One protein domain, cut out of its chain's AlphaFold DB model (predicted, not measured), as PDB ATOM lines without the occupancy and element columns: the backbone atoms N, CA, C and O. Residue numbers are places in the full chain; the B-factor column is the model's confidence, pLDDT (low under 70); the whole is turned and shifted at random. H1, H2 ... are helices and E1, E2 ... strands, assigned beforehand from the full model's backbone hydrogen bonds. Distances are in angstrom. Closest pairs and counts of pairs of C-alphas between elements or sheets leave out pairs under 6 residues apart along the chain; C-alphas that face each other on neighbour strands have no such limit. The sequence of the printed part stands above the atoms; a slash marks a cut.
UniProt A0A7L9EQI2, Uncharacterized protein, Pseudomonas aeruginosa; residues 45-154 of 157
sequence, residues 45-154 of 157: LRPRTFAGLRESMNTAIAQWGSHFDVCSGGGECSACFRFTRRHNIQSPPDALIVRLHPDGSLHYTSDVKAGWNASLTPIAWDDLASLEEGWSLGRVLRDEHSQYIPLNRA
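What this domain is: This is residues 45 to 154 of the 157 residues of an uncharacterized protein of Pseudomonas aeruginosa (UniProt A0A7L9EQI2). A strongly twisted sheet of five strands, E5, E4, E3, E7 and E6, makes one end of an elongated domain, and a small two-strand ribbon of E1 and E2, with the short helix H2, makes the other. The helices H1 and H3 sit between these two ends, and residues 85 to 94 run along the length from H2 to the large sheet. The printed part has 110 residues, with three named helices and seven named strands in the order E1, H1, E2, H2, E3, E4, E5, H3, E6, E7. The class is mixed, helices and strands, with under half of the residues in named elements. The whole is compact, with a radius of gyration of the C-alphas of 14.3 A and spans of 44 by 28 by 25 A.

Where its parts are: Strand E1, residues 45 to 47, begins at C-alpha 45 at (-16.711, 27.191, -31.407). Helix H1, residues 50 to 57, is 10.7 A long. Strand E2 is residues 68 to 71, and helix H2 is residues 81 to 84. Strand E3, residues 95 to 100, is 16.4 A long and begins at C-alpha 95 at (7.828, 14.552, -32.359). Strand E4, residues 106 to 109, is 10.3 A long. Strand E5 is residues 121 to 123, helix H3 residues 125 to 129, and strand E6 residues 135 to 137. Strand E7, residues 147 to 153, is 20.1 A long and ends at C-alpha 153 at (6.699, 20.433, -27.836).

How they stand to each other: In the large sheet E3 and E7 are antiparallel at 151 degrees, with N 98 and O 149 2.8 A apart, within hydrogen-bond range. E3 and E4 form an antiparallel hairpin, with N 99 and O 107 at 2.7 A. E6 and E7 form another, with N 136 and O 152 at 2.8 A. E5, an edge strand, meets E4 only at a point, where the C-alphas of Pro 122 and His 107 face each other at 4.3 A. H1 and H3 only graze this sheet. H1 touches H3, the closest C-alphas being those of Leu 53 and Ala 129, 6.3 A apart. H2 and H3 only just touch, with 3 pairs of C-alphas within 8 A, the closest those of Phe 81 and Asp 126 at 6.8 A. E1 and E2 are antiparallel, with N 46 and O 69 at 2.8 A. E2 is apart from H3, and H2 is not on the large sheet. In H1 and H3 every O i to N i+4 pair is within hydrogen-bond range; H2 is too short for such a pair.

The domain as a whole: The two C-alphas farthest apart, those of Gly 75 and Lys 113, are 45.1 A apart. The printed part has no cut, and the link from E4 to E5, 11 residues, is long. The mean pLDDT of the printed part is 83.8; residues 63 to 66, 91 to 94 and 154 are under 70.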
ATOM      1  N   LEU A  45     -16.839  27.878 -30.128       80.12
ATOM      2  CA  LEU A  45     -16.711  27.191 -31.407       80.12
ATOM      3  C   LEU A  45     -15.917  25.895 -31.217       80.12
ATOM      4  O   LEU A  45     -14.883  25.890 -30.550       80.12
ATOM      5  N   ARG A  46     -16.405  24.801 -31.804       85.19
ATOM      6  CA  ARG A  46     -15.789  23.468 -31.773       85.19
ATOM      7  C   ARG A  46     -15.171  23.168 -33.131       85.19
ATOM      8  O   ARG A  46     -15.921  23.023 -34.097       85.19
ATOM      9  N   PRO A  47     -13.844  23.083 -33.262       87.62
ATOM     10  CA  PRO A  47     -13.253  22.781 -34.555       87.62
ATOM     11  C   PRO A  47     -13.666  21.380 -35.023       87.62
ATOM     12  O   PRO A  47     -13.703  20.433 -34.242       87.62
ATOM     13  N   ARG A  48     -13.985  21.243 -36.312       87.75
ATOM     14  CA  ARG A  48     -14.275  19.947 -36.962       87.75
ATOM     15  C   ARG A  48     -13.298  19.623 -38.088       87.75
ATOM     16  O   ARG A  48     -13.351  18.545 -38.668       87.75
ATOM     17  N   THR A  49     -12.423  20.572 -38.404       87.56
ATOM     18  CA  THR A  49     -11.394  20.463 -39.434       87.56
ATOM     19  C   THR A  49     -10.107  21.115 -38.942       87.56
ATOM     20  O   THR A  49     -10.104  21.876 -37.972       87.56
ATOM     21  N   PHE A  50      -9.006  20.878 -39.653       85.69
ATOM     22  CA  PHE A  50      -7.729  21.511 -39.334       85.69
ATOM     23  C   PHE A  50      -7.760  23.036 -39.481       85.69
ATOM     24  O   PHE A  50      -7.140  23.734 -38.681       85.69
ATOM     25  N   ALA A  51      -8.482  23.552 -40.481       83.62
ATOM     26  CA  ALA A  51      -8.670  24.991 -40.645       83.62
ATOM     27  C   ALA A  51      -9.344  25.580 -39.398       83.62
ATOM     28  O   ALA A  51      -8.776  26.462 -38.758       83.62
ATOM     29  N   GLY A  52     -10.458  24.974 -38.964       86.44
ATOM     30  CA  GLY A  52     -11.142  25.372 -37.733       86.44
ATOM     31  C   GLY A  52     -10.243  25.262 -36.496       86.44
ATOM     32  O   GLY A  52     -10.224  26.154 -35.653       86.44
ATOM     33  N   LEU A  53      -9.434  24.203 -36.390       86.81
ATOM     34  CA  LEU A  53      -8.496  24.040 -35.275       86.81
ATOM     35  C   LEU A  53      -7.465  25.176 -35.237       86.81
ATOM     36  O   LEU A  53      -7.255  25.773 -34.182       86.81
ATOM     37  N   ARG A  54      -6.865  25.531 -36.378       82.56
ATOM     38  CA  ARG A  54      -5.906  26.644 -36.456       82.56
ATOM     39  C   ARG A  54      -6.530  27.983 -36.085       82.56
ATOM     40  O   ARG A  54      -5.922  28.742 -35.336       82.56
ATOM     41  N   GLU A  55      -7.726  28.250 -36.590       82.88
ATOM     42  CA  GLU A  55      -8.476  29.468 -36.284       82.88
ATOM     43  C   GLU A  55      -8.881  29.538 -34.800       82.88
ATOM     44  O   GLU A  55      -8.822  30.609 -34.201       82.88
ATOM     45  N   SER A  56      -9.193  28.400 -34.163       79.25
ATOM     46  CA  SER A  56      -9.472  28.352 -32.714       79.25
ATOM     47  C   SER A  56      -8.252  28.653 -31.838       79.25
ATOM     48  O   SER A  56      -8.410  29.143 -30.721       79.25
ATOM     49  N   MET A  57      -7.042  28.380 -32.336       77.56
ATOM     50  CA  MET A  57      -5.788  28.662 -31.627       77.56
ATOM     51  C   MET A  57      -5.266  30.078 -31.882       77.56
ATOM     52  O   MET A  57      -4.590  30.648 -31.029       77.56
ATOM     53  N   ASN A  58      -5.560  30.648 -33.052       76.44
ATOM     54  CA  ASN A  58      -5.211  32.016 -33.412       76.44
ATOM     55  C   ASN A  58      -6.400  32.686 -34.109       76.44
ATOM     56  O   ASN A  58      -6.603  32.534 -35.311       76.44
ATOM     57  N   THR A  59      -7.159  33.480 -33.363       71.75
ATOM     58  CA  THR A  59      -8.370  34.129 -33.877       71.75
ATOM     59  C   THR A  59      -8.083  35.262 -34.862       71.75
ATOM     60  O   THR A  59      -8.988  35.675 -35.580       71.75
ATOM     61  N   ALA A  60      -6.839  35.746 -34.962       75.19
ATOM     62  CA  ALA A  60      -6.468  36.776 -35.937       75.19
ATOM     63  C   ALA A  60      -6.548  36.280 -37.392       75.19
ATOM     64  O   ALA A  60      -6.559  37.089 -38.316       75.19
ATOM     65  N   ILE A  61      -6.591  34.959 -37.599       74.88
ATOM     66  CA  ILE A  61      -6.743  34.329 -38.917       74.88
ATOM     67  C   ILE A  61      -8.135  33.720 -39.128       74.88
ATOM     68  O   ILE A  61      -8.324  32.995 -40.102       74.88
ATOM     69  N   ALA A  62      -9.083  33.975 -38.220       73.19
ATOM     70  CA  ALA A  62     -10.425  33.413 -38.297       73.19
ATOM     71  C   ALA A  62     -11.161  33.894 -39.555       73.19
ATOM     72  O   ALA A  62     -11.158  35.088 -39.873       73.19
ATOM     73  N   GLN A  63     -11.805  32.963 -40.257       69.31
ATOM     74  CA  GLN A  63     -12.621  33.247 -41.435       69.31
ATOM     75  C   GLN A  63     -14.063  32.809 -41.189       69.31
ATOM     76  O   GLN A  63     -14.346  31.890 -40.422       69.31
ATOM     77  N   TRP A  64     -15.010  33.475 -41.852       58.53
ATOM     78  CA  TRP A  64     -16.404  33.049 -41.794       58.53
ATOM     79  C   TRP A  64     -16.573  31.737 -42.570       58.53
ATOM     80  O   TRP A  64     -16.301  31.692 -43.769       58.53
ATOM     81  N   GLY A  65     -17.013  30.662 -41.910       65.31
ATOM     82  CA  GLY A  65     -17.116  29.343 -42.539       65.31
ATOM     83  C   GLY A  65     -17.767  28.270 -41.663       65.31
ATOM     84  O   GLY A  65     -18.004  28.463 -40.475       65.31
ATOM     85  N   SER A  66     -18.056  27.113 -42.266       66.94
ATOM     86  CA  SER A  66     -18.775  25.978 -41.654       66.94
ATOM     87  C   SER A  66     -17.870  24.949 -40.960       66.94
ATOM     88  O   SER A  66     -18.300  23.845 -40.636       66.94
ATOM     89  N   HIS A  67     -16.597  25.276 -40.735       78.94
ATOM     90  CA  HIS A  67     -15.613  24.354 -40.153       78.94
ATOM     91  C   HIS A  67     -15.720  24.196 -38.629       78.94
ATOM     92  O   HIS A  67     -14.979  23.403 -38.037       78.94
ATOM     93  N   PHE A  68     -16.636  24.940 -38.011       81.00
ATOM     94  CA  PHE A  68     -16.926  24.893 -36.591       81.00
ATOM     95  C   PHE A  68     -18.316  24.325 -36.338       81.00
ATOM     96  O   PHE A  68     -19.298  24.749 -36.942       81.00
ATOM     97  N   ASP A  69     -18.384  23.402 -35.391       82.75
ATOM     98  CA  ASP A  69     -19.612  23.087 -34.678       82.75
ATOM     99  C   ASP A  69     -19.757  24.048 -33.481       82.75
ATOM    100  O   ASP A  69     -18.847  24.822 -33.160       82.75
ATOM    101  N   VAL A  70     -20.905  24.034 -32.815       79.94
ATOM    102  CA  VAL A  70     -21.223  24.961 -31.728       79.94
ATOM    103  C   VAL A  70     -21.303  24.234 -30.392       79.94
ATOM    104  O   VAL A  70     -21.785  23.108 -30.292       79.94
ATOM    105  N   CYS A  71     -20.839  24.893 -29.336       81.56
ATOM    106  CA  CYS A  71     -21.153  24.513 -27.968       81.56
ATOM    107  C   CYS A  71     -22.092  25.553 -27.358       81.56
ATOM    108  O   CYS A  71     -21.718  26.720 -27.221       81.56
ATOM    109  N   SER A  72     -23.297  25.126 -26.978       79.94
ATOM    110  CA  SER A  72     -24.267  25.965 -26.266       79.94
ATOM    111  C   SER A  72     -24.204  25.810 -24.747       79.94
ATOM    112  O   SER A  72     -24.831  26.584 -24.029       79.94
ATOM    113  N   GLY A  73     -23.488  24.799 -24.238       74.06
ATOM    114  CA  GLY A  73     -23.345  24.544 -22.800       74.06
ATOM    115  C   GLY A  73     -24.673  24.377 -22.051       74.06
ATOM    116  O   GLY A  73     -24.722  24.571 -20.844       74.06
ATOM    117  N   GLY A  74     -25.777  24.105 -22.761       75.81
ATOM    118  CA  GLY A  74     -27.119  24.118 -22.173       75.81
ATOM    119  C   GLY A  74     -27.518  25.468 -21.556       75.81
ATOM    120  O   GLY A  74     -28.354  25.490 -20.661       75.81
ATOM    121  N   GLY A  75     -26.912  26.576 -21.997       74.56
ATOM    122  CA  GLY A  75     -27.081  27.907 -21.405       74.56
ATOM    123  C   GLY A  75     -25.950  28.330 -20.462       74.56
ATOM    124  O   GLY A  75     -25.833  29.517 -20.184       74.56
ATOM    125  N   GLU A  76     -25.067  27.413 -20.056       81.38
ATOM    126  CA  GLU A  76     -23.947  27.679 -19.147       81.38
ATOM    127  C   GLU A  76     -22.600  27.631 -19.892       81.38
ATOM    128  O   GLU A  76     -22.176  26.576 -20.370       81.38
ATOM    129  N   CYS A  77     -21.890  28.764 -19.991       78.50
ATOM    130  CA  CYS A  77     -20.615  28.827 -20.721       78.50
ATOM    131  C   CYS A  77     -19.577  27.872 -20.144       78.50
ATOM    132  O   CYS A  77     -18.838  27.232 -20.896       78.50
ATOM    133  N   SER A  78     -19.510  27.794 -18.813       82.75
ATOM    134  CA  SER A  78     -18.492  27.015 -18.109       82.75
ATOM    135  C   SER A  78     -18.604  25.516 -18.378       82.75
ATOM    136  O   SER A  78     -17.624  24.804 -18.191       82.75
ATOM    137  N   ALA A  79     -19.742  25.044 -18.900       83.25
ATOM    138  CA  ALA A  79     -19.937  23.661 -19.322       83.25
ATOM    139  C   ALA A  79     -19.284  23.334 -20.682       83.25
ATOM    140  O   ALA A  79     -19.147  22.159 -21.037       83.25
ATOM    141  N   CYS A  80     -18.862  24.335 -21.463       83.12
ATOM    142  CA  CYS A  80     -18.251  24.098 -22.768       83.12
ATOM    143  C   CYS A  80     -16.826  23.542 -22.678       83.12
ATOM    144  O   CYS A  80     -16.048  23.903 -21.797       83.12
ATOM    145  N   PHE A  81     -16.460  22.707 -23.660       77.94
ATOM    146  CA  PHE A  81     -15.175  21.992 -23.708       77.94
ATOM    147  C   PHE A  81     -13.961  22.915 -23.528       77.94
ATOM    148  O   PHE A  81     -12.995  22.536 -22.880       77.94
ATOM    149  N   ARG A  82     -14.029  24.155 -24.029       76.12
ATOM    150  CA  ARG A  82     -12.960  25.150 -23.886       76.12
ATOM    151  C   ARG A  82     -12.578  25.415 -22.422       76.12
ATOM    152  O   ARG A  82     -11.410  25.702 -22.134       76.12
ATOM    153  N   PHE A  83     -13.562  25.329 -21.527       78.38
ATOM    154  CA  PHE A  83     -13.431  25.572 -20.093       78.38
ATOM    155  C   PHE A  83     -13.294  24.275 -19.292       78.38
ATOM    156  O   PHE A  83     -12.565  24.259 -18.306       78.38
ATOM    157  N   THR A  84     -13.944  23.191 -19.721       81.12
ATOM    158  CA  THR A  84     -13.957  21.918 -18.978       81.12
ATOM    159  C   THR A  84     -12.840  20.957 -19.363       81.12
ATOM    160  O   THR A  84     -12.487  20.093 -18.562       81.12
ATOM    161  N   ARG A  85     -12.276  21.073 -20.570       81.19
ATOM    162  CA  ARG A  85     -11.233  20.165 -21.052       81.19
ATOM    163  C   ARG A  85      -9.844  20.782 -20.954       81.19
ATOM    164  O   ARG A  85      -9.579  21.924 -21.349       81.19
ATOM    165  N   ARG A  86      -8.939  19.949 -20.457       82.69
ATOM    166  CA  ARG A  86      -7.490  20.065 -20.575       82.69
ATOM    167  C   ARG A  86      -7.000  18.691 -20.992       82.69
ATOM    168  O   ARG A  86      -7.306  17.706 -20.323       82.69
ATOM    169  N   HIS A  87      -6.359  18.614 -22.150       85.44
ATOM    170  CA  HIS A  87      -5.855  17.357 -22.671       85.44
ATOM    171  C   HIS A  87      -4.333  17.356 -22.601       85.44
ATOM    172  O   HIS A  87      -3.667  18.192 -23.213       85.44
ATOM    173  N   ASN A  88      -3.789  16.398 -21.858       82.75
ATOM    174  CA  ASN A  88      -2.358  16.163 -21.785       82.75
ATOM    175  C   ASN A  88      -2.029  14.866 -22.520       82.75
ATOM    176  O   ASN A  88      -2.552  13.801 -22.188       82.75
ATOM    177  N   ILE A  89      -1.139  14.957 -23.504       81.94
ATOM    178  CA  ILE A  89      -0.596  13.780 -24.169       81.94
ATOM    179  C   ILE A  89       0.614  13.294 -23.366       81.94
ATOM    180  O   ILE A  89       1.727  13.814 -23.491       81.94
ATOM    181  N   GLN A  90       0.385  12.264 -22.550       71.44
ATOM    182  CA  GLN A  90       1.423  11.562 -21.797       71.44
ATOM    183  C   GLN A  90       2.182  10.599 -22.724       71.44
ATOM    184  O   GLN A  90       1.985   9.389 -22.682       71.44
ATOM    185  N   SER A  91       3.019  11.126 -23.618       64.31
ATOM    186  CA  SER A  91       3.823  10.299 -24.525       64.31
ATOM    187  C   SER A  91       5.252  10.843 -24.666       64.31
ATOM    188  O   SER A  91       5.421  12.060 -24.772       64.31
ATOM    189  N   PRO A  92       6.291   9.982 -24.657       64.94
ATOM    190  CA  PRO A  92       7.642  10.347 -25.069       64.94
ATOM    191  C   PRO A  92       7.756  10.141 -26.586       64.94
ATOM    192  O   PRO A  92       7.890   9.005 -27.038       64.94
ATOM    193  N   PRO A  93       7.597  11.195 -27.402       60.44
ATOM    194  CA  PRO A  93       8.761  11.887 -27.972       60.44
ATOM    195  C   PRO A  93       8.519  13.390 -28.231       60.44
ATOM    196  O   PRO A  93       7.393  13.880 -28.242       60.44
ATOM    197  N   ASP A  94       9.589  14.121 -28.549       64.81
ATOM    198  CA  ASP A  94       9.524  15.518 -29.016       64.81
ATOM    199  C   ASP A  94       8.838  15.688 -30.393       64.81
ATOM    200  O   ASP A  94       8.695  16.811 -30.879       64.81
ATOM    201  N   ALA A  95       8.417  14.586 -31.026       73.62
ATOM    202  CA  ALA A  95       7.828  14.552 -32.359       73.62
ATOM    203  C   ALA A  95       6.675  13.538 -32.433       73.62
ATOM    204  O   ALA A  95       6.873  12.366 -32.758       73.62
ATOM    205  N   LEU A  96       5.460  13.996 -32.136       90.00
ATOM    206  CA  LEU A  96       4.233  13.252 -32.423       90.00
ATOM    207  C   LEU A  96       3.644  13.726 -33.748       90.00
ATOM    208  O   LEU A  96       3.880  14.852 -34.185       90.00
ATOM    209  N   ILE A  97       2.825  12.889 -34.372       92.50
ATOM    210  CA  ILE A  97       1.936  13.317 -35.448       92.50
ATOM    211  C   ILE A  97       0.495  12.977 -35.103       92.50
ATOM    212  O   ILE A  97       0.223  11.956 -34.479       92.50
ATOM    213  N   VAL A  98      -0.429  13.815 -35.556       94.38
ATOM    214  CA  VAL A  98      -1.860  13.514 -35.623       94.38
ATOM    215  C   VAL A  98      -2.186  13.179 -37.064       94.38
ATOM    216  O   VAL A  98      -2.027  14.012 -37.950       94.38
ATOM    217  N   ARG A  99      -2.652  11.964 -37.301       94.31
ATOM    218  CA  ARG A  99      -3.043  11.432 -38.595       94.31
ATOM    219  C   ARG A  99      -4.556  11.558 -38.777       94.31
ATOM    220  O   ARG A  99      -5.323  11.219 -37.874       94.31
ATOM    221  N   LEU A 100      -4.966  12.062 -39.939       93.31
ATOM    222  CA  LEU A 100      -6.365  12.265 -40.309       93.31
ATOM    223  C   LEU A 100      -6.816  11.142 -41.240       93.31
ATOM    224  O   LEU A 100      -6.318  11.011 -42.361       93.31
ATOM    225  N   HIS A 101      -7.766  10.344 -40.774       90.12
ATOM    226  CA  HIS A 101      -8.378   9.309 -41.593       90.12
ATOM    227  C   HIS A 101      -9.390   9.941 -42.566       90.12
ATOM    228  O   HIS A 101      -9.985  10.974 -42.239       90.12
ATOM    229  N   PRO A 102      -9.619   9.364 -43.762       83.81
ATOM    230  CA  PRO A 102     -10.589   9.897 -44.722       83.81
ATOM    231  C   PRO A 102     -12.028  10.019 -44.194       83.81
ATOM    232  O   PRO A 102     -12.788  10.829 -44.713       83.81
ATOM    233  N   ASP A 103     -12.400   9.256 -43.162       88.00
ATOM    234  CA  ASP A 103     -13.706   9.377 -42.490       88.00
ATOM    235  C   ASP A 103     -13.801  10.562 -41.507       88.00
ATOM    236  O   ASP A 103     -14.853  10.792 -40.911       88.00
ATOM    237  N   GLY A 104     -12.715  11.318 -41.329       84.94
ATOM    238  CA  GLY A 104     -12.635  12.455 -40.415       84.94
ATOM    239  C   GLY A 104     -12.179  12.112 -38.994       84.94
ATOM    240  O   GLY A 104     -12.056  13.027 -38.174       84.94
ATOM    241  N   SER A 105     -11.912  10.840 -38.685       91.25
ATOM    242  CA  SER A 105     -11.342  10.431 -37.399       91.25
ATOM    243  C   SER A 105      -9.861  10.805 -37.292       91.25
ATOM    244  O   SER A 105      -9.118  10.850 -38.278       91.25
ATOM    245  N   LEU A 106      -9.428  11.103 -36.067       94.62
ATOM    246  CA  LEU A 106      -8.071  11.533 -35.763       94.62
ATOM    247  C   LEU A 106      -7.404  10.533 -34.832       94.62
ATOM    248  O   LEU A 106      -7.989  10.087 -33.844       94.62
ATOM    249  N   HIS A 107      -6.147  10.236 -35.131       94.38
ATOM    250  CA  HIS A 107      -5.316   9.359 -34.321       94.38
ATOM    251  C   HIS A 107      -3.933   9.967 -34.184       94.38
ATOM    252  O   HIS A 107      -3.424  10.512 -35.158       94.38
ATOM    253  N   TYR A 108      -3.293   9.865 -33.025       93.12
ATOM    254  CA  TYR A 108      -1.896  10.262 -32.886       93.12
ATOM    255  C   TYR A 108      -0.964   9.062 -32.745       93.12
ATOM    256  O   TYR A 108      -1.347   8.002 -32.243       93.12
ATOM    257  N   THR A 109       0.266   9.241 -33.223       91.31
ATOM    258  CA  THR A 109       1.351   8.260 -33.136       91.31
ATOM    259  C   THR A 109       2.712   8.950 -33.232       91.31
ATOM    260  O   THR A 109       2.812  10.084 -33.704       91.31
ATOM    261  N   SER A 110       3.767   8.268 -32.795       90.12
ATOM    262  CA  SER A 110       5.161   8.682 -32.991       90.12
ATOM    263  C   SER A 110       5.796   8.079 -34.249       90.12
ATOM    264  O   SER A 110       6.858   8.534 -34.670       90.12
ATOM    265  N   ASP A 111       5.180   7.058 -34.859       89.81
ATOM    266  CA  ASP A 111       5.724   6.376 -36.040       89.81
ATOM    267  C   ASP A 111       5.032   6.844 -37.326       89.81
ATOM    268  O   ASP A 111       4.006   6.317 -37.760       89.81
ATOM    269  N   VAL A 112       5.617   7.863 -37.956       88.88
ATOM    270  CA  VAL A 112       5.122   8.386 -39.237       88.88
ATOM    271  C   VAL A 112       5.221   7.334 -40.345       88.88
ATOM    272  O   VAL A 112       4.311   7.241 -41.165       88.88
ATOM    273  N   LYS A 113       6.296   6.534 -40.363       89.94
ATOM    274  CA  LYS A 113       6.618   5.621 -41.473       89.94
ATOM    275  C   LYS A 113       5.712   4.396 -41.500       89.94
ATOM    276  O   LYS A 113       5.360   3.936 -42.580       89.94
ATOM    277  N   ALA A 114       5.324   3.883 -40.332       91.25
ATOM    278  CA  ALA A 114       4.388   2.764 -40.245       91.25
ATOM    279  C   ALA A 114       2.965   3.130 -40.709       91.25
ATOM    280  O   ALA A 114       2.156   2.234 -40.962       91.25
ATOM    281  N   GLY A 115       2.648   4.422 -40.853       90.69
ATOM    282  CA  GLY A 115       1.372   4.873 -41.401       90.69
ATOM    283  C   GLY A 115       0.189   4.398 -40.557       90.69
ATOM    284  O   GLY A 115       0.139   4.646 -39.353       90.69
ATOM    285  N   TRP A 116      -0.760   3.705 -41.190       92.25
ATOM    286  CA  TRP A 116      -1.925   3.119 -40.512       92.25
ATOM    287  C   TRP A 116      -1.631   1.809 -39.763       92.25
ATOM    288  O   TRP A 116      -2.465   1.364 -38.981       92.25
ATOM    289  N   ASN A 117      -0.446   1.218 -39.951       92.88
ATOM    290  CA  ASN A 117      -0.008   0.026 -39.214       92.88
ATOM    291  C   ASN A 117       0.693   0.371 -37.886       92.88
ATOM    292  O   ASN A 117       1.127  -0.527 -37.166       92.88
ATOM    293  N   ALA A 118       0.853   1.661 -37.576       90.88
ATOM    294  CA  ALA A 118       1.430   2.117 -36.319       90.88
ATOM    295  C   ALA A 118       0.520   1.786 -35.121       90.88
ATOM    296  O   ALA A 118      -0.676   1.534 -35.265       90.88
ATOM    297  N   SER A 119       1.065   1.882 -33.905       91.25
ATOM    298  CA  SER A 119       0.221   1.999 -32.714       91.25
ATOM    299  C   SER A 119      -0.450   3.378 -32.732       91.25
ATOM    300  O   SER A 119       0.219   4.407 -32.595       91.25
ATOM    301  N   LEU A 120      -1.757   3.386 -32.995       92.00
ATOM    302  CA  LEU A 120      -2.578   4.582 -33.166       92.00
ATOM    303  C   LEU A 120      -3.457   4.788 -31.936       92.00
ATOM    304  O   LEU A 120      -4.218   3.899 -31.558       92.00
ATOM    305  N   THR A 121      -3.393   5.980 -31.346       92.88
ATOM    306  CA  THR A 121      -4.287   6.357 -30.245       92.88
ATOM    307  C   THR A 121      -5.327   7.363 -30.739       92.88
ATOM    308  O   THR A 121      -4.933   8.410 -31.255       92.88
ATOM    309  N   PRO A 122      -6.637   7.087 -30.613       93.94
ATOM    310  CA  PRO A 122      -7.681   8.026 -31.014       93.94
ATOM    311  C   PRO A 122      -7.612   9.347 -30.239       93.94
ATOM    312  O   PRO A 122      -7.276   9.366 -29.055       93.94
ATOM    313  N   ILE A 123      -7.976  10.448 -30.896       92.50
ATOM    314  CA  ILE A 123      -8.079  11.777 -30.279       92.50
ATOM    315  C   ILE A 123      -9.212  12.578 -30.927       92.50
ATOM    316  O   ILE A 123      -9.495  12.396 -32.109       92.50
ATOM    317  N   ALA A 124      -9.889  13.458 -30.188       91.25
ATOM    318  CA  ALA A 124     -10.904  14.335 -30.772       91.25
ATOM    319  C   ALA A 124     -10.329  15.705 -31.164       91.25
ATOM    320  O   ALA A 124      -9.343  16.183 -30.604       91.25
ATOM    321  N   TRP A 125     -11.014  16.401 -32.076       89.62
ATOM    322  CA  TRP A 125     -10.715  17.802 -32.388       89.62
ATOM    323  C   TRP A 125     -10.772  18.708 -31.149       89.62
ATOM    324  O   TRP A 125      -9.912  19.568 -30.977       89.62
ATOM    325  N   ASP A 126     -11.750  18.481 -30.267       87.38
ATOM    326  CA  ASP A 126     -11.900  19.226 -29.012       87.38
ATOM    327  C   ASP A 126     -10.708  19.003 -28.067       87.38
ATOM    328  O   ASP A 126     -10.317  19.918 -27.342       87.38
ATOM    329  N   ASP A 127     -10.109  17.807 -28.090       88.75
ATOM    330  CA  ASP A 127      -8.929  17.476 -27.285       88.75
ATOM    331  C   ASP A 127      -7.690  18.188 -27.836       88.75
ATOM    332  O   ASP A 127      -6.946  18.795 -27.071       88.75
ATOM    333  N   LEU A 128      -7.524  18.219 -29.165       88.88
ATOM    334  CA  LEU A 128      -6.457  18.990 -29.817       88.88
ATOM    335  C   LEU A 128      -6.569  20.495 -29.549       88.88
ATOM    336  O   LEU A 128      -5.561  21.167 -29.344       88.88
ATOM    337  N   ALA A 129      -7.789  21.031 -29.541       85.75
ATOM    338  CA  ALA A 129      -8.048  22.435 -29.221       85.75
ATOM    339  C   ALA A 129      -7.831  22.762 -27.731       85.75
ATOM    340  O   ALA A 129      -7.702  23.931 -27.367       85.75
ATOM    341  N   SER A 130      -7.795  21.735 -26.879       85.06
ATOM    342  CA  SER A 130      -7.643  21.845 -25.425       85.06
ATOM    343  C   SER A 130      -6.301  21.306 -24.930       85.06
ATOM    344  O   SER A 130      -6.174  21.013 -23.738       85.06
ATOM    345  N   LEU A 131      -5.319  21.152 -25.826       85.56
ATOM    346  CA  LEU A 131      -3.974  20.719 -25.456       85.56
ATOM    347  C   LEU A 131      -3.377  21.663 -24.413       85.56
ATOM    348  O   LEU A 131      -3.487  22.885 -24.524       85.56
ATOM    349  N   GLU A 132      -2.759  21.077 -23.394       77.25
ATOM    350  CA  GLU A 132      -2.065  21.831 -22.355       77.25
ATOM    351  C   GLU A 132      -0.864  22.616 -22.904       77.25
ATOM    352  O   GLU A 132      -0.326  22.327 -23.981       77.25
ATOM    353  N   GLU A 133      -0.450  23.632 -22.140       70.69
ATOM    354  CA  GLU A 133       0.710  24.459 -22.457       70.69
ATOM    355  C   GLU A 133       1.944  23.587 -22.716       70.69
ATOM    356  O   GLU A 133       2.210  22.617 -22.007       70.69
ATOM    357  N   GLY A 134       2.698  23.928 -23.761       75.38
ATOM    358  CA  GLY A 134       3.861  23.147 -24.172       75.38
ATOM    359  C   GLY A 134       3.656  22.317 -25.436       75.38
ATOM    360  O   GLY A 134       4.613  21.685 -25.862       75.38
ATOM    361  N   TRP A 135       2.489  22.346 -26.086       81.88
ATOM    362  CA  TRP A 135       2.285  21.754 -27.415       81.88
ATOM    363  C   TRP A 135       2.007  22.809 -28.487       81.88
ATOM    364  O   TRP A 135       1.374  23.833 -28.241       81.88
ATOM    365  N   SER A 136       2.480  22.551 -29.704       83.00
ATOM    366  CA  SER A 136       2.229  23.385 -30.879       83.00
ATOM    367  C   SER A 136       1.958  22.524 -32.109       83.00
ATOM    368  O   SER A 136       2.612  21.502 -32.332       83.00
ATOM    369  N   LEU A 137       0.992  22.950 -32.922       87.19
ATOM    370  CA  LEU A 137       0.657  22.292 -34.180       87.19
ATOM    371  C   LEU A 137       1.539  22.816 -35.314       87.19
ATOM    372  O   LEU A 137       1.696  24.024 -35.504       87.19
ATOM    373  N   GLY A 138       2.073  21.893 -36.107       87.94
ATOM    374  CA  GLY A 138       2.702  22.188 -37.386       87.94
ATOM    375  C   GLY A 138       1.683  22.447 -38.501       87.94
ATOM    376  O   GLY A 138       0.478  22.582 -38.287       87.94
ATOM    377  N   ARG A 139       2.179  22.495 -39.739       87.69
ATOM    378  CA  ARG A 139       1.336  22.526 -40.945       87.69
ATOM    379  C   ARG A 139       0.807  21.129 -41.276       87.69
ATOM    380  O   ARG A 139       1.481  20.146 -40.986       87.69
ATOM    381  N   VAL A 140      -0.342  21.053 -41.950       90.44
ATOM    382  CA  VAL A 140      -0.799  19.797 -42.563       90.44
ATOM    383  C   VAL A 140       0.197  19.373 -43.634       90.44
ATOM    384  O   VAL A 140       0.589  20.162 -44.496       90.44
ATOM    385  N   LEU A 141       0.592  18.113 -43.552       92.50
ATOM    386  CA  LEU A 141       1.423  17.398 -44.502       92.50
ATOM    387  C   LEU A 141       0.634  16.203 -45.042       92.50
ATOM    388  O   LEU A 141      -0.430  15.861 -44.524       92.50
ATOM    389  N   ARG A 142       1.142  15.582 -46.105       93.06
ATOM    390  CA  ARG A 142       0.548  14.392 -46.712       93.06
ATOM    391  C   ARG A 142       1.647  13.404 -47.074       93.06
ATOM    392  O   ARG A 142       2.661  13.814 -47.636       93.06
ATOM    393  N   ASP A 143       1.422  12.140 -46.749       92.62
ATOM    394  CA  ASP A 143       2.225  11.000 -47.192       92.62
ATOM    395  C   ASP A 143       1.357  10.035 -48.021       92.62
ATOM    396  O   ASP A 143       0.216  10.353 -48.387       92.62
ATOM    397  N   GLU A 144       1.905   8.870 -48.356       92.00
ATOM    398  CA  GLU A 144       1.199   7.806 -49.073       92.00
ATOM    399  C   GLU A 144       0.015   7.207 -48.289       92.00
ATOM    400  O   GLU A 144      -0.865   6.599 -48.897       92.00
ATOM    401  N   HIS A 145      -0.050   7.410 -46.969       90.88
ATOM    402  CA  HIS A 145      -1.083   6.846 -46.097       90.88
ATOM    403  C   HIS A 145      -2.253   7.807 -45.897       90.88
ATOM    404  O   HIS A 145      -3.408   7.380 -45.880       90.88
ATOM    405  N   SER A 146      -1.970   9.089 -45.648       90.75
ATOM    406  CA  SER A 146      -2.979  10.111 -45.324       90.75
ATOM    407  C   SER A 146      -2.383  11.507 -45.102       90.75
ATOM    408  O   SER A 146      -1.178  11.746 -45.202       90.75
ATOM    409  N   GLN A 147      -3.256  12.469 -44.797       93.19
ATOM    410  CA  GLN A 147      -2.838  13.735 -44.210       93.19
ATOM    411  C   GLN A 147      -2.448  13.551 -42.741       93.19
ATOM    412  O   GLN A 147      -3.076  12.786 -42.007       93.19
ATOM    413  N   TYR A 148      -1.443  14.296 -42.295       93.75
ATOM    414  CA  TYR A 148      -1.048  14.338 -40.892       93.75
ATOM    415  C   TYR A 148      -0.541  15.723 -40.484       93.75
ATOM    416  O   TYR A 148      -0.185  16.557 -41.319       93.75
ATOM    417  N   ILE A 149      -0.518  15.976 -39.179       92.75
ATOM    418  CA  ILE A 149      -0.114  17.237 -38.561       92.75
ATOM    419  C   ILE A 149       0.955  16.928 -37.514       92.75
ATOM    420  O   ILE A 149       0.672  16.183 -36.576       92.75
ATOM    421  N   PRO A 150       2.165  17.496 -37.620       92.12
ATOM    422  CA  PRO A 150       3.158  17.390 -36.560       92.12
ATOM    423  C   PRO A 150       2.688  18.088 -35.280       92.12
ATOM    424  O   PRO A 150       2.212  19.223 -35.325       92.12
ATOM    425  N   LEU A 151       2.867  17.424 -34.148       89.56
ATOM    426  CA  LEU A 151       2.743  17.965 -32.803       89.56
ATOM    427  C   LEU A 151       4.150  18.129 -32.235       89.56
ATOM    428  O   LEU A 151       4.857  17.147 -32.011       89.56
ATOM    429  N   ASN A 152       4.545  19.376 -32.003       85.62
ATOM    430  CA  ASN A 152       5.858  19.705 -31.460       85.62
ATOM    431  C   ASN A 152       5.702  20.198 -30.030       85.62
ATOM    432  O   ASN A 152       4.827  21.032 -29.764       85.62
ATOM    433  N   ARG A 153       6.597  19.775 -29.136       79.88
ATOM    434  CA  ARG A 153       6.699  20.433 -27.836       79.88
ATOM    435  C   ARG A 153       7.187  21.867 -28.027       79.88
ATOM    436  O   ARG A 153       8.269  22.102 -28.567       79.88
ATOM    437  N   ALA A 154       6.379  22.835 -27.611       69.31
ATOM    438  CA  ALA A 154       6.805  24.218 -27.515       69.31
ATOM    439  C   ALA A 154       7.947  24.271 -26.496       69.31
ATOM    440  O   ALA A 154       7.778  23.881 -25.340       69.31
TER     441      ALA A 154